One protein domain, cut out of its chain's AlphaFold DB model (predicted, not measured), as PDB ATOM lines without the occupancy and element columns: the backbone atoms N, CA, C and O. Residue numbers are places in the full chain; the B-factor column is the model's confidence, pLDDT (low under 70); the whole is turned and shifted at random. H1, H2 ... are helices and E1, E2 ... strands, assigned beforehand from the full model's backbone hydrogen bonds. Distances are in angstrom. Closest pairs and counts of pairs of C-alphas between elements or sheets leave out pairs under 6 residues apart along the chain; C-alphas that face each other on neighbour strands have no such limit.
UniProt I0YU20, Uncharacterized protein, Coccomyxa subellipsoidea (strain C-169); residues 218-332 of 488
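What this domain is: This is residues 218 to 332 of the 488 residues of an uncharacterized protein of Coccomyxa subellipsoidea (strain C-169) (UniProt I0YU20). A sheet of five strands, curled like part of a barrel, has the long helix H2 packed slantwise over one face, in two layers, a helix on one face of a sheet. The shorter H1 packs on H2 and only grazes the sheet, and the small hairpin E1 E2 lies beyond, farthest from the middle. The 115 printed residues run E1 E2 H1 E3 E4 E5 H2 E6 E7, class mixed; the large sheet's order is E6 E5 E4 E3 E7, antiparallel. The whole is compact, radius of gyration of the C-alphas 13.6 A, spanning 38 by 33 by 30 A.

Where its parts are: E1, residues 221 to 223, begins at C-alpha 221 (135.495, 218.174, 212.280), and E2 holds 226 to 228. H1 is 232 to 242, 15.1 A. E3, 249 to 255, and E4, 262 to 268, are each 19.7 A long; E5 is 273 to 277. H2, 284 to 299, is 22.8 A. E6 is 310 to 314; E7, 323 to 325, ends at C-alpha 325 (157.679, 208.131, 196.622).

How they stand to each other: E3 E4 E5 form a meander, each strand the antiparallel neighbour of the one before. In the strongly twisted sheet, N 265 and O 251 are 2.8 A apart, N 275 and O 266 2.8 A, N 313 and O 274 3.0 A, N 254 and O 324 2.8 A. H2 has a height of 7.8 A over the sheet; the C-alphas of Ala 264 and Ala 287 are its closest to E4, 5.1 A. H1 and H2 touch, closest at C-alphas 232 and 293, 5.2 A, at a steep tilt of 49 degrees. In both, every O i to N i+4 pair is within hydrogen-bond range. E1 and E2 pair through N 223 and O 226, 2.8 A; both are apart from H2.

The domain as a whole: The farthest C-alphas, of Lys 242 and Asp 257, are 40.0 A apart. The printed part has no cut and no long link. Residue 218 and residues 330 to 332 have pLDDT under 70.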
ATOM      1  N   ASP A 218     136.775 222.500 217.309       65.56
ATOM      2  CA  ASP A 218     135.599 223.161 216.745       65.56
ATOM      3  C   ASP A 218     135.828 223.625 215.294       65.56
ATOM      4  O   ASP A 218     134.867 223.937 214.593       65.56
ATOM      5  N   VAL A 219     137.084 223.657 214.827       72.00
ATOM      6  CA  VAL A 219     137.459 224.151 213.487       72.00
ATOM      7  C   VAL A 219     137.563 223.019 212.466       72.00
ATOM      8  O   VAL A 219     137.164 223.194 211.318       72.00
ATOM      9  N   ILE A 220     138.086 221.858 212.873       81.94
ATOM     10  CA  ILE A 220     138.333 220.723 211.976       81.94
ATOM     11  C   ILE A 220     137.542 219.518 212.472       81.94
ATOM     12  O   ILE A 220     137.956 218.823 213.401       81.94
ATOM     13  N   VAL A 221     136.400 219.243 211.837       84.00
ATOM     14  CA  VAL A 221     135.495 218.174 212.280       84.00
ATOM     15  C   VAL A 221     135.259 217.170 211.156       84.00
ATOM     16  O   VAL A 221     134.758 217.526 210.099       84.00
ATOM     17  N   TRP A 222     135.549 215.888 211.386       83.19
ATOM     18  CA  TRP A 222     135.166 214.816 210.460       83.19
ATOM     19  C   TRP A 222     133.750 214.322 210.778       83.19
ATOM     20  O   TRP A 222     133.502 213.785 211.861       83.19
ATOM     21  N   ARG A 223     132.792 214.488 209.856       85.44
ATOM     22  CA  ARG A 223     131.424 213.956 209.993       85.44
ATOM     23  C   ARG A 223     130.978 213.267 208.713       85.44
ATOM     24  O   ARG A 223     130.997 213.858 207.643       85.44
ATOM     25  N   ARG A 224     130.486 212.028 208.849       86.75
ATOM     26  CA  ARG A 224     129.868 211.250 207.753       86.75
ATOM     27  C   ARG A 224     130.757 211.142 206.500       86.75
ATOM     28  O   ARG A 224     130.266 211.266 205.384       86.75
ATOM     29  N   GLY A 225     132.059 210.925 206.695       83.44
ATOM     30  CA  GLY A 225     133.011 210.761 205.593       83.44
ATOM     31  C   GLY A 225     133.433 212.066 204.912       83.44
ATOM     32  O   GLY A 225     133.981 212.020 203.814       83.44
ATOM     33  N   GLN A 226     133.150 213.223 205.518       88.06
ATOM     34  CA  GLN A 226     133.539 214.531 204.999       88.06
ATOM     35  C   GLN A 226     134.063 215.434 206.119       88.06
ATOM     36  O   GLN A 226     133.621 215.350 207.271       88.06
ATOM     37  N   TRP A 227     134.996 216.321 205.774       87.75
ATOM     38  CA  TRP A 227     135.402 217.419 206.647       87.75
ATOM     39  C   TRP A 227     134.291 218.475 206.669       87.75
ATOM     40  O   TRP A 227     133.808 218.910 205.627       87.75
ATOM     41  N   VAL A 228     133.864 218.865 207.864       87.38
ATOM     42  CA  VAL A 228     132.991 220.011 208.110       87.38
ATOM     43  C   VAL A 228     133.901 221.175 208.476       87.38
ATOM     44  O   VAL A 228     134.572 221.121 209.505       87.38
ATOM     45  N   GLY A 229     133.921 222.201 207.624       87.38
ATOM     46  CA  GLY A 229     134.901 223.286 207.695       87.38
ATOM     47  C   GLY A 229     136.110 223.035 206.785       87.38
ATOM     48  O   GLY A 229     136.024 222.192 205.886       87.38
ATOM     49  N   PRO A 230     137.220 223.770 206.979       90.31
ATOM     50  CA  PRO A 230     138.442 223.531 206.226       90.31
ATOM     51  C   PRO A 230     139.000 222.143 206.562       90.31
ATOM     52  O   PRO A 230     139.064 221.736 207.724       90.31
ATOM     53  N   SER A 231     139.436 221.408 205.544       94.31
ATOM     54  CA  SER A 231     140.179 220.166 205.758       94.31
ATOM     55  C   SER A 231     141.517 220.445 206.466       94.31
ATOM     56  O   SER A 231     142.047 221.552 206.343       94.31
ATOM     57  N   PRO A 232     142.126 219.471 207.172       96.12
ATOM     58  CA  PRO A 232     143.430 219.652 207.816       96.12
ATOM     59  C   PRO A 232     144.492 220.279 206.905       96.12
ATOM     60  O   PRO A 232     145.239 221.170 207.309       96.12
ATOM     61  N   ARG A 233     144.531 219.853 205.640       95.38
ATOM     62  CA  ARG A 233     145.442 220.394 204.628       95.38
ATOM     63  C   ARG A 233     145.170 221.865 204.304       95.38
ATOM     64  O   ARG A 233     146.121 222.634 204.170       95.38
ATOM     65  N   GLU A 234     143.902 222.245 204.153       93.31
ATOM     66  CA  GLU A 234     143.486 223.633 203.898       93.31
ATOM     67  C   GLU A 234     143.752 224.512 205.117       93.31
ATOM     68  O   GLU A 234     144.342 225.578 204.977       93.31
ATOM     69  N   HIS A 235     143.442 224.023 206.317       94.25
ATOM     70  CA  HIS A 235     143.724 224.730 207.559       94.25
ATOM     71  C   HIS A 235     145.223 225.006 207.732       94.25
ATOM     72  O   HIS A 235     145.619 226.123 208.047       94.25
ATOM     73  N   MET A 236     146.083 224.020 207.457       95.44
ATOM     74  CA  MET A 236     147.538 224.211 207.469       95.44
ATOM     75  C   MET A 236     148.011 225.251 206.443       95.44
ATOM     76  O   MET A 236     148.953 226.002 206.706       95.44
ATOM     77  N   LEU A 237     147.366 225.314 205.273       92.38
ATOM     78  CA  LEU A 237     147.648 226.334 204.266       92.38
ATOM     79  C   LEU A 237     147.246 227.725 204.769       92.38
ATOM     80  O   LEU A 237     148.082 228.629 204.756       92.38
ATOM     81  N   GLU A 238     146.018 227.887 205.258       90.81
ATOM     82  CA  GLU A 238     145.514 229.138 205.836       90.81
ATOM     83  C   GLU A 238     146.372 229.606 207.016       90.81
ATOM     84  O   GLU A 238     146.778 230.767 207.068       90.81
ATOM     85  N   TRP A 239     146.726 228.694 207.924       92.56
ATOM     86  CA  TRP A 239     147.596 228.976 209.060       92.56
ATOM     87  C   TRP A 239     148.979 229.449 208.600       92.56
ATOM     88  O   TRP A 239     149.479 230.453 209.111       92.56
ATOM     89  N   SER A 240     149.574 228.791 207.596       93.94
ATOM     90  CA  SER A 240     150.867 229.212 207.042       93.94
ATOM     91  C   SER A 240     150.803 230.599 206.397       93.94
ATOM     92  O   SER A 240     151.705 231.405 206.613       93.94
ATOM     93  N   LEU A 241     149.720 230.916 205.679       88.44
ATOM     94  CA  LEU A 241     149.509 232.233 205.071       88.44
ATOM     95  C   LEU A 241     149.343 233.317 206.139       88.44
ATOM     96  O   LEU A 241     150.029 234.334 206.087       88.44
ATOM     97  N   LYS A 242     148.506 233.062 207.150       88.31
ATOM     98  CA  LYS A 242     148.254 233.988 208.263       88.31
ATOM     99  C   LYS A 242     149.535 234.366 209.011       88.31
ATOM    100  O   LYS A 242     149.680 235.510 209.430       88.31
ATOM    101  N   HIS A 243     150.463 233.424 209.166       89.31
ATOM    102  CA  HIS A 243     151.722 233.640 209.885       89.31
ATOM    103  C   HIS A 243     152.901 233.984 208.963       89.31
ATOM    104  O   HIS A 243     154.036 234.043 209.433       89.31
ATOM    105  N   MET A 244     152.658 234.216 207.666       88.19
ATOM    106  CA  MET A 244     153.698 234.501 206.666       88.19
ATOM    107  C   MET A 244     154.804 233.427 206.628       88.19
ATOM    108  O   MET A 244     155.989 233.722 206.460       88.19
ATOM    109  N   LEU A 245     154.422 232.162 206.809       91.62
ATOM    110  CA  LEU A 245     155.326 231.017 206.819       91.62
ATOM    111  C   LEU A 245     155.360 230.327 205.445       91.62
ATOM    112  O   LEU A 245     154.352 230.294 204.735       91.62
ATOM    113  N   PRO A 246     156.497 229.703 205.076       91.81
ATOM    114  CA  PRO A 246     156.572 228.814 203.930       91.81
ATOM    115  C   PRO A 246     155.476 227.754 203.975       91.81
ATOM    116  O   PRO A 246     155.269 227.098 205.003       91.81
ATOM    117  N   ARG A 247     154.827 227.567 202.827       91.06
ATOM    118  CA  ARG A 247     153.762 226.587 202.643       91.06
ATOM    119  C   ARG A 247     154.223 225.173 203.050       91.06
ATOM    120  O   ARG A 247     155.327 224.776 202.670       91.06
ATOM    121  N   PRO A 248     153.382 224.395 203.755       95.75
ATOM    122  CA  PRO A 248     153.654 222.986 204.008       95.75
ATOM    123  C   PRO A 248     153.662 222.187 202.699       95.75
ATOM    124  O   PRO A 248     152.813 222.387 201.823       95.75
ATOM    125  N   CYS A 249     154.618 221.270 202.580       94.69
ATOM    126  CA  CYS A 249     154.719 220.345 201.453       94.69
ATOM    127  C   CYS A 249     154.301 218.944 201.899       94.69
ATOM    128  O   CYS A 249     154.472 218.591 203.063       94.69
ATOM    129  N   TYR A 250     153.792 218.142 200.971       95.62
ATOM    130  CA  TYR A 250     153.382 216.770 201.244       95.62
ATOM    131  C   TYR A 250     154.149 215.835 200.321       95.62
ATOM    132  O   TYR A 250     154.184 216.060 199.112       95.62
ATOM    133  N   ASP A 251     154.788 214.827 200.906       95.25
ATOM    134  CA  ASP A 251     155.440 213.747 200.170       95.25
ATOM    135  C   ASP A 251     154.645 212.464 200.393       95.25
ATOM    136  O   ASP A 251     154.556 211.978 201.525       95.25
ATOM    137  N   VAL A 252     154.005 211.966 199.337       96.06
ATOM    138  CA  VAL A 252     153.166 210.769 199.392       96.06
ATOM    139  C   VAL A 252     153.985 209.582 198.923       96.06
ATOM    140  O   VAL A 252     154.582 209.587 197.850       96.06
ATOM    141  N   MET A 253     153.985 208.539 199.732       96.00
ATOM    142  CA  MET A 253     154.718 207.314 199.500       96.00
ATOM    143  C   MET A 253     153.743 206.142 199.432       96.00
ATOM    144  O   MET A 253     152.717 206.120 200.108       96.00
ATOM    145  N   GLN A 254     154.083 205.145 198.628       96.38
ATOM    146  CA  GLN A 254     153.344 203.896 198.482       96.38
ATOM    147  C   GLN A 254     154.158 202.751 199.078       96.38
ATOM    148  O   GLN A 254     155.387 202.722 198.954       96.38
ATOM    149  N   SER A 255     153.479 201.827 199.753       95.62
ATOM    150  CA  SER A 255     154.136 200.670 200.353       95.62
ATOM    151  C   SER A 255     154.593 199.699 199.265       95.62
ATOM    152  O   SER A 255     153.823 199.342 198.373       95.62
ATOM    153  N   SER A 256     155.841 199.238 199.369       94.00
ATOM    154  CA  SER A 256     156.388 198.209 198.474       94.00
ATOM    155  C   SER A 256     155.723 196.848 198.701       94.00
ATOM    156  O   SER A 256     155.529 196.090 197.754       94.00
ATOM    157  N   ASP A 257     155.351 196.558 199.951       94.75
ATOM    158  CA  ASP A 257     154.746 195.284 200.354       94.75
ATOM    159  C   ASP A 257     153.235 195.254 200.082       94.75
ATOM    160  O   ASP A 257     152.666 194.204 199.782       94.75
ATOM    161  N   ALA A 258     152.578 196.414 200.163       94.88
ATOM    162  CA  ALA A 258     151.144 196.565 199.943       94.88
ATOM    163  C   ALA A 258     150.855 197.789 199.055       94.88
ATOM    164  O   ALA A 258     150.502 198.848 199.571       94.88
ATOM    165  N   PRO A 259     150.933 197.665 197.716       93.19
ATOM    166  CA  PRO A 259     150.792 198.801 196.800       93.19
ATOM    167  C   PRO A 259     149.451 199.544 196.886       93.19
ATOM    168  O   PRO A 259     149.331 200.668 196.418       93.19
ATOM    169  N   SER A 260     148.413 198.957 197.480       95.19
ATOM    170  CA  SER A 260     147.150 199.658 197.740       95.19
ATOM    171  C   SER A 260     147.199 200.586 198.958       95.19
ATOM    172  O   SER A 260     146.181 201.179 199.295       95.19
ATOM    173  N   LEU A 261     148.330 200.654 199.663       96.75
ATOM    174  CA  LEU A 261     148.514 201.442 200.871       96.75
ATOM    175  C   LEU A 261     149.475 202.603 200.628       96.75
ATOM    176  O   LEU A 261     150.585 202.437 200.116       96.75
ATOM    177  N   PHE A 262     149.039 203.773 201.069       97.06
ATOM    178  CA  PHE A 262     149.722 205.047 200.960       97.06
ATOM    179  C   PHE A 262     150.003 205.614 202.346       97.06
ATOM    180  O   PHE A 262     149.232 205.439 203.287       97.06
ATOM    181  N   GLN A 263     151.105 206.334 202.464       96.62
ATOM    182  CA  GLN A 263     151.485 207.080 203.652       96.62
ATOM    183  C   GLN A 263     152.026 208.420 203.185       96.62
ATOM    184  O   GLN A 263     152.757 208.477 202.202       96.62
ATOM    185  N   ALA A 264     151.680 209.504 203.868       97.06
ATOM    186  CA  ALA A 264     152.178 210.822 203.513       97.06
ATOM    187  C   ALA A 264     153.018 211.407 204.643       97.06
ATOM    188  O   ALA A 264     152.793 211.134 205.821       97.06
ATOM    189  N   THR A 265     153.975 212.243 204.266       97.19
ATOM    190  CA  THR A 265     154.788 213.034 205.183       97.19
ATOM    191  C   THR A 265     154.465 214.504 204.981       97.19
ATOM    192  O   THR A 265     154.596 215.017 203.870       97.19
ATOM    193  N   CYS A 266     154.074 215.197 206.050       97.44
ATOM    194  CA  CYS A 266     153.931 216.648 206.044       97.44
ATOM    195  C   CYS A 266     155.284 217.284 206.373       97.44
ATOM    196  O   CYS A 266     155.871 217.038 207.427       97.44
ATOM    197  N   ILE A 267     155.796 218.097 205.457       97.12
ATOM    198  CA  ILE A 267     157.056 218.820 205.585       97.12
ATOM    199  C   ILE A 267     156.734 220.253 205.994       97.12
ATOM    200  O   ILE A 267     156.040 220.964 205.268       97.12
ATOM    201  N   LEU A 268     157.289 220.684 207.126       96.75
ATOM    202  CA  LEU A 268     157.197 222.043 207.657       96.75
ATOM    203  C   LEU A 268     158.554 222.741 207.469       96.75
ATOM    204  O   LEU A 268     159.432 222.613 208.331       96.75
ATOM    205  N   PRO A 269     158.771 223.482 206.359       95.00
ATOM    206  CA  PRO A 269     160.102 223.989 206.022       95.00
ATOM    207  C   PRO A 269     160.657 224.950 207.076       95.00
ATOM    208  O   PRO A 269     161.843 224.903 207.389       95.00
ATOM    209  N   HIS A 270     159.793 225.775 207.673       93.94
ATOM    210  CA  HIS A 270     160.170 226.748 208.700       93.94
ATOM    211  C   HIS A 270     160.641 226.113 210.016       93.94
ATOM    212  O   HIS A 270     161.384 226.750 210.757       93.94
ATOM    213  N   LEU A 271     160.259 224.861 210.291       95.75
ATOM    214  CA  LEU A 271     160.735 224.098 211.451       95.75
ATOM    215  C   LEU A 271     161.846 223.105 211.092       95.75
ATOM    216  O   LEU A 271     162.347 222.412 211.977       95.75
ATOM    217  N   ALA A 272     162.206 222.997 209.807       96.12
ATOM    218  CA  ALA A 272     163.036 221.915 209.278       96.12
ATOM    219  C   ALA A 272     162.569 220.527 209.769       96.12
ATOM    220  O   ALA A 272     163.392 219.651 210.052       96.12
ATOM    221  N   LEU A 273     161.246 220.331 209.858       96.62
ATOM    222  CA  LEU A 273     160.604 219.142 210.420       96.62
ATOM    223  C   LEU A 273     159.765 218.398 209.373       96.62
ATOM    224  O   LEU A 273     159.113 219.009 208.528       96.62
ATOM    225  N   GLN A 274     159.777 217.074 209.466       96.94
ATOM    226  CA  GLN A 274     158.927 216.137 208.744       96.94
ATOM    227  C   GLN A 274     158.064 215.385 209.756       96.94
ATOM    228  O   GLN A 274     158.581 214.877 210.753       96.94
ATOM    229  N   VAL A 275     156.761 215.327 209.498       97.31
ATOM    230  CA  VAL A 275     155.779 214.624 210.324       97.31
ATOM    231  C   VAL A 275     155.156 213.516 209.488       97.31
ATOM    232  O   VAL A 275     154.433 213.792 208.530       97.31
ATOM    233  N   THR A 276     155.438 212.264 209.846       97.31
ATOM    234  CA  THR A 276     154.952 211.083 209.121       97.31
ATOM    235  C   THR A 276     154.078 210.237 210.047       97.31
ATOM    236  O   THR A 276     154.612 209.557 210.925       97.31
ATOM    237  N   PRO A 277     152.741 210.256 209.909       97.00
ATOM    238  CA  PRO A 277     151.860 209.406 210.706       97.00
ATOM    239  C   PRO A 277     152.147 207.927 210.453       97.00
ATOM    240  O   PRO A 277     152.391 207.550 209.314       97.00
ATOM    241  N   VAL A 278     152.072 207.074 211.476       95.44
ATOM    242  CA  VAL A 278     152.377 205.633 211.344       95.44
ATOM    243  C   VAL A 278     151.299 204.869 210.558       95.44
ATOM    244  O   VAL A 278     151.579 203.820 209.983       95.44
ATOM    245  N   VAL A 279     150.075 205.397 210.504       95.06
ATOM    246  CA  VAL A 279     148.917 204.725 209.897       95.06
ATOM    247  C   VAL A 279     148.920 204.883 208.368       95.06
ATOM    248  O   VAL A 279     148.928 206.020 207.889       95.06
ATOM    249  N   PRO A 280     148.881 203.780 207.596       96.12
ATOM    250  CA  PRO A 280     148.710 203.825 206.149       96.12
ATOM    251  C   PRO A 280     147.229 203.891 205.739       96.12
ATOM    252  O   PRO A 280     146.351 203.402 206.449       96.12
ATOM    253  N   TYR A 281     146.956 204.447 204.559       96.75
ATOM    254  CA  TYR A 281     145.614 204.685 204.019       96.75
ATOM    255  C   TYR A 281     145.443 204.074 202.630       96.75
ATOM    256  O   TYR A 281     146.407 203.922 201.888       96.75
ATOM    257  N   ALA A 282     144.206 203.745 202.256       96.31
ATOM    258  CA  ALA A 282     143.899 203.211 200.927       96.31
ATOM    259  C   ALA A 282     143.926 204.283 199.820       96.31
ATOM    260  O   ALA A 282     144.133 203.955 198.654       96.31
ATOM    261  N   ALA A 283     143.714 205.551 200.184       95.38
ATOM    262  CA  ALA A 283     143.745 206.687 199.272       95.38
ATOM    263  C   ALA A 283     144.912 207.629 199.621       95.38
ATOM    264  O   ALA A 283     145.149 207.893 200.807       95.38
ATOM    265  N   PRO A 284     145.639 208.156 198.619       95.88
ATOM    266  CA  PRO A 284     146.731 209.094 198.857       95.88
ATOM    267  C   PRO A 284     146.243 210.415 199.469       95.88
ATOM    268  O   PRO A 284     146.938 210.994 200.302       95.88
ATOM    269  N   GLU A 285     145.035 210.866 199.124       94.56
ATOM    270  CA  GLU A 285     144.447 212.093 199.668       94.56
ATOM    271  C   GLU A 285     144.196 211.980 201.177       94.56
ATOM    272  O   GLU A 285     144.512 212.905 201.926       94.56
ATOM    273  N   ASP A 286     143.691 210.836 201.644       95.19
ATOM    274  CA  ASP A 286     143.462 210.588 203.073       95.19
ATOM    275  C   ASP A 286     144.785 210.538 203.848       95.19
ATOM    276  O   ASP A 286     144.881 211.062 204.961       95.19
ATOM    277  N   ALA A 287     145.833 209.974 203.233       96.44
ATOM    278  CA  ALA A 287     147.175 209.981 203.801       96.44
ATOM    279  C   ALA A 287     147.706 211.417 203.971       96.44
ATOM    280  O   ALA A 287     148.221 211.749 205.042       96.44
ATOM    281  N   GLU A 288     147.545 212.286 202.959       96.38
ATOM    282  CA  GLU A 288     147.918 213.709 203.045       96.38
ATOM    283  C   GLU A 288     147.156 214.431 204.164       96.38
ATOM    284  O   GLU A 288     147.766 215.155 204.955       96.38
ATOM    285  N   GLN A 289     145.839 214.219 204.259       96.06
ATOM    286  CA  GLN A 289     145.007 214.850 205.287       96.06
ATOM    287  C   GLN A 289     145.413 214.409 206.696       96.06
ATOM    288  O   GLN A 289     145.488 215.240 207.602       96.06
ATOM    289  N   ASN A 290     145.743 213.130 206.891       96.44
ATOM    290  CA  ASN A 290     146.225 212.650 208.182       96.44
ATOM    291  C   ASN A 290     147.619 213.202 208.530       96.44
ATOM    292  O   ASN A 290     147.881 213.555 209.680       96.44
ATOM    293  N   ALA A 291     148.510 213.329 207.543       97.50
ATOM    294  CA  ALA A 291     149.815 213.957 207.743       97.50
ATOM    295  C   ALA A 291     149.684 215.435 208.132       97.50
ATOM    296  O   ALA A 291     150.365 215.889 209.054       97.50
ATOM    297  N   ALA A 292     148.774 216.166 207.484       97.44
ATOM    298  CA  ALA A 292     148.433 217.536 207.854       97.44
ATOM    299  C   ALA A 292     147.869 217.607 209.280       97.44
ATOM    300  O   ALA A 292     148.319 218.425 210.075       97.44
ATOM    301  N   LEU A 293     146.939 216.713 209.631       96.44
ATOM    302  CA  LEU A 293     146.345 216.660 210.965       96.44
ATOM    303  C   LEU A 293     147.405 216.435 212.052       96.44
ATOM    304  O   LEU A 293     147.430 217.168 213.035       96.44
ATOM    305  N   MET A 294     148.318 215.477 211.868       96.94
ATOM    306  CA  MET A 294     149.405 215.246 212.829       96.94
ATOM    307  C   MET A 294     150.352 216.446 212.937       96.94
ATOM    308  O   MET A 294     150.818 216.755 214.033       96.94
ATOM    309  N   ALA A 295     150.610 217.154 211.834       97.00
ATOM    310  CA  ALA A 295     151.399 218.382 211.865       97.00
ATOM    311  C   ALA A 295     150.715 219.490 212.684       97.00
ATOM    312  O   ALA A 295     151.390 220.154 213.470       97.00
ATOM    313  N   ILE A 296     149.391 219.646 212.570       96.31
ATOM    314  CA  ILE A 296     148.624 220.593 213.392       96.31
ATOM    315  C   ILE A 296     148.739 220.220 214.875       96.31
ATOM    316  O   ILE A 296     149.121 221.055 215.690       96.31
ATOM    317  N   VAL A 297     148.481 218.956 215.228       95.19
ATOM    318  CA  VAL A 297     148.558 218.477 216.623       95.19
ATOM    319  C   VAL A 297     149.965 218.684 217.205       95.19
ATOM    320  O   VAL A 297     150.109 219.000 218.387       95.19
ATOM    321  N   TYR A 298     151.011 218.556 216.382       95.81
ATOM    322  CA  TYR A 298     152.383 218.878 216.776       95.81
ATOM    323  C   TYR A 298     152.602 220.377 217.028       95.81
ATOM    324  O   TYR A 298     153.184 220.733 218.052       95.81
ATOM    325  N   ILE A 299     152.143 221.253 216.126       95.31
ATOM    326  CA  ILE A 299     152.284 222.716 216.258       95.31
ATOM    327  C   ILE A 299     151.558 223.230 217.506       95.31
ATOM    328  O   ILE A 299     152.101 224.067 218.223       95.31
ATOM    329  N   GLU A 300     150.389 222.669 217.814       93.81
ATOM    330  CA  GLU A 300     149.615 222.972 219.027       93.81
ATOM    331  C   GLU A 300     150.270 222.446 220.321       93.81
ATOM    332  O   GLU A 300     149.778 222.685 221.422       93.81
ATOM    333  N   GLY A 301     151.380 221.704 220.223       94.06
ATOM    334  CA  GLY A 301     152.080 221.136 221.376       94.06
ATOM    335  C   GLY A 301     151.357 219.953 222.027       94.06
ATOM    336  O   GLY A 301     151.752 219.513 223.106       94.06
ATOM    337  N   ALA A 302     150.325 219.414 221.376       93.50
ATOM    338  CA  ALA A 302     149.569 218.257 221.852       93.50
ATOM    339  C   ALA A 302     150.239 216.916 221.495       93.50
ATOM    340  O   ALA A 302     149.867 215.875 222.037       93.50
ATOM    341  N   LEU A 303     151.239 216.924 220.606       92.94
ATOM    342  CA  LEU A 303     151.985 215.733 220.200       92.94
ATOM    343  C   LEU A 303     153.347 215.659 220.898       92.94
ATOM    344  O   LEU A 303     154.206 216.522 220.711       92.94
ATOM    345  N   ALA A 304     153.570 214.595 221.671       92.00
ATOM    346  CA  ALA A 304     154.877 214.319 222.261       92.00
ATOM    347  C   ALA A 304     155.924 213.992 221.177       92.00
ATOM    348  O   ALA A 304     155.601 213.426 220.131       92.00
ATOM    349  N   LYS A 305     157.199 214.318 221.436       89.06
ATOM    350  CA  LYS A 305     158.305 214.093 220.480       89.06
ATOM    351  C   LYS A 305     158.542 212.614 220.161       89.06
ATOM    352  O   LYS A 305     159.070 212.289 219.105       89.06
ATOM    353  N   ASP A 306     158.185 211.753 221.098       92.31
ATOM    354  CA  ASP A 306     158.301 210.299 221.092       92.31
ATOM    355  C   ASP A 306     156.935 209.614 220.925       92.31
ATOM    356  O   ASP A 306     156.768 208.444 221.267       92.31
ATOM    357  N   SER A 307     155.943 210.340 220.398       94.06
ATOM    358  CA  SER A 307     154.614 209.794 220.151       94.06
ATOM    359  C   SER A 307     154.672 208.592 219.210       94.06
ATOM    360  O   SER A 307     155.207 208.672 218.108       94.06
ATOM    361  N   ALA A 308     154.029 207.493 219.601       94.75
ATOM    362  CA  ALA A 308     153.875 206.314 218.749       94.75
ATOM    363  C   ALA A 308     152.956 206.560 217.533       94.75
ATOM    364  O   ALA A 308     152.865 205.715 216.646       94.75
ATOM    365  N   MET A 309     152.263 207.703 217.489       93.56
ATOM    366  CA  MET A 309     151.319 208.044 216.422       93.56
ATOM    367  C   MET A 309     152.009 208.515 215.140       93.56
ATOM    368  O   MET A 309     151.454 208.369 214.047       93.56
ATOM    369  N   CYS A 310     153.205 209.093 215.253       96.00
ATOM    370  CA  CYS A 310     153.939 209.624 214.115       96.00
ATOM    371  C   CYS A 310     155.448 209.566 214.331       96.00
ATOM    372  O   CYS A 310     155.954 209.721 215.439       96.00
ATOM    373  N   THR A 311     156.175 209.464 213.233       95.69
ATOM    374  CA  THR A 311     157.615 209.671 213.205       95.69
ATOM    375  C   THR A 311     157.897 211.148 212.944       95.69
ATOM    376  O   THR A 311     157.392 211.723 211.979       95.69
ATOM    377  N   LEU A 312     158.711 211.757 213.807       96.44
ATOM    378  CA  LEU A 312     159.177 213.134 213.668       96.44
ATOM    379  C   LEU A 312     160.655 213.130 213.273       96.44
ATOM    380  O   LEU A 312     161.518 212.739 214.061       96.44
ATOM    381  N   THR A 313     160.964 213.574 212.059       95.62
ATOM    382  CA  THR A 313     162.334 213.600 211.518       95.62
ATOM    383  C   THR A 313     162.720 214.992 211.042       95.62
ATOM    384  O   THR A 313     161.880 215.850 210.786       95.62
ATOM    385  N   ARG A 314     164.025 215.256 210.926       96.00
ATOM    386  CA  ARG A 314     164.493 216.487 210.277       96.00
ATOM    387  C   ARG A 314     164.294 216.400 208.769       96.00
ATOM    388  O   ARG A 314     164.484 215.341 208.177       96.00
ATOM    389  N   VAL A 315     164.004 217.539 208.146       94.25
ATOM    390  CA  VAL A 315     163.948 217.654 206.684       94.25
ATOM    391  C   VAL A 315     165.260 217.187 206.057       94.25
ATOM    392  O   VAL A 315     166.343 217.571 206.498       94.25
ATOM    393  N   GLY A 316     165.143 216.347 205.026       89.31
ATOM    394  CA  GLY A 316     166.273 215.754 204.307       89.31
ATOM    395  C   GLY A 316     166.713 214.385 204.830       89.31
ATOM    396  O   GLY A 316     167.618 213.789 204.251       89.31
ATOM    397  N   GLN A 317     166.085 213.867 205.891       90.19
ATOM    398  CA  GLN A 317     166.231 212.455 206.245       90.19
ATOM    399  C   GLN A 317     165.563 211.567 205.179       90.19
ATOM    400  O   GLN A 317     164.590 211.997 204.552       90.19
ATOM    401  N   PRO A 318     166.110 210.365 204.925       82.56
ATOM    402  CA  PRO A 318     165.576 209.465 203.914       82.56
ATOM    403  C   PRO A 318     164.155 209.015 204.266       82.56
ATOM    404  O   PRO A 318     163.786 208.945 205.439       82.56
ATOM    405  N   ALA A 319     163.385 208.684 203.226       75.44
ATOM    406  CA  ALA A 319     162.063 208.088 203.364       75.44
ATOM    407  C   ALA A 319     162.106 206.812 204.221       75.44
ATOM    408  O   ALA A 319     163.144 206.148 204.337       75.44
ATOM    409  N   LEU A 320     160.960 206.467 204.808       84.56
ATOM    410  CA  LEU A 320     160.821 205.251 205.602       84.56
ATOM    411  C   LEU A 320     161.215 204.017 204.763       84.56
ATOM    412  O   LEU A 320     160.818 203.914 203.599       84.56
ATOM    413  N   PRO A 321     161.980 203.060 205.321       86.44
ATOM    414  CA  PRO A 321     162.318 201.830 204.614       86.44
ATOM    415  C   PRO A 321     161.057 201.107 204.124       86.44
ATOM    416  O   PRO A 321     160.088 200.985 204.869       86.44
ATOM    417  N   GLY A 322     161.070 200.626 202.878       89.06
ATOM    418  CA  GLY A 322     159.926 199.931 202.272       89.06
ATOM    419  C   GLY A 322     158.866 200.847 201.648       89.06
ATOM    420  O   GLY A 322     157.896 200.343 201.078       89.06
ATOM    421  N   TRP A 323     159.060 202.166 201.685       91.44
ATOM    422  CA  TRP A 323     158.158 203.147 201.084       91.44
ATOM    423  C   TRP A 323     158.794 203.813 199.864       91.44
ATOM    424  O   TRP A 323     159.927 204.294 199.919       91.44
ATOM    425  N   THR A 324     158.064 203.840 198.749       89.25
ATOM    426  CA  THR A 324     158.509 204.467 197.498       89.25
ATOM    427  C   THR A 324     157.721 205.747 197.232       89.25
ATOM    428  O   THR A 324     156.490 205.682 197.245       89.25
ATOM    429  N   PRO A 325     158.374 206.891 196.959       89.81
ATOM    430  CA  PRO A 325     157.679 208.131 196.622       89.81
ATOM    431  C   PRO A 325     156.797 207.960 195.382       89.81
ATOM    432  O   PRO A 325     157.233 207.392 194.377       89.81
ATOM    433  N   VAL A 326     155.575 208.483 195.438       90.44
ATOM    434  CA  VAL A 326     154.622 208.486 194.327       90.44
ATOM    435  C   VAL A 326     154.291 209.922 193.963       90.44
ATOM    436  O   VAL A 326     153.913 210.728 194.809       90.44
ATOM    437  N   GLN A 327     154.389 210.244 192.671       83.75
ATOM    438  CA  GLN A 327     153.843 211.501 192.174       83.75
ATOM    439  C   GLN A 327     152.325 211.401 192.120       83.75
ATOM    440  O   GLN A 327     151.746 210.863 191.178       83.75
ATOM    441  N   VAL A 328     151.680 211.927 193.154       80.81
ATOM    442  CA  VAL A 328     150.245 212.170 193.132       80.81
ATOM    443  C   VAL A 328     150.026 213.428 192.301       80.81
ATOM    444  O   VAL A 328     150.569 214.489 192.615       80.81
ATOM    445  N   ASN A 329     149.230 213.318 191.236       72.69
ATOM    446  CA  ASN A 329     148.731 214.470 190.485       72.69
ATOM    447  C   ASN A 329     147.694 215.209 191.342       72.69
ATOM    448  O   ASN A 329     146.505 215.228 191.035       72.69
ATOM    449  N   SER A 330     148.148 215.785 192.453       63.75
ATOM    450  CA  SER A 330     147.352 216.706 193.244       63.75
ATOM    451  C   SER A 330     146.947 217.865 192.327       63.75
ATOM    452  O   SER A 330     147.810 218.375 191.600       63.75
ATOM    453  N   PRO A 331     145.670 218.296 192.327       66.25
ATOM    454  CA  PRO A 331     145.260 219.474 191.574       66.25
ATOM    455  C   PRO A 331     146.212 220.611 191.925       66.25
ATOM    456  O   PRO A 331     146.512 220.823 193.103       66.25
ATOM    457  N   ALA A 332     146.749 221.273 190.896       60.94
ATOM    458  CA  ALA A 332     147.748 222.314 191.066       60.94
ATOM    459  C   ALA A 332     147.147 223.424 191.929       60.94
ATOM    460  O   ALA A 332     146.403 224.277 191.451       60.94
TER     461      ALA A 332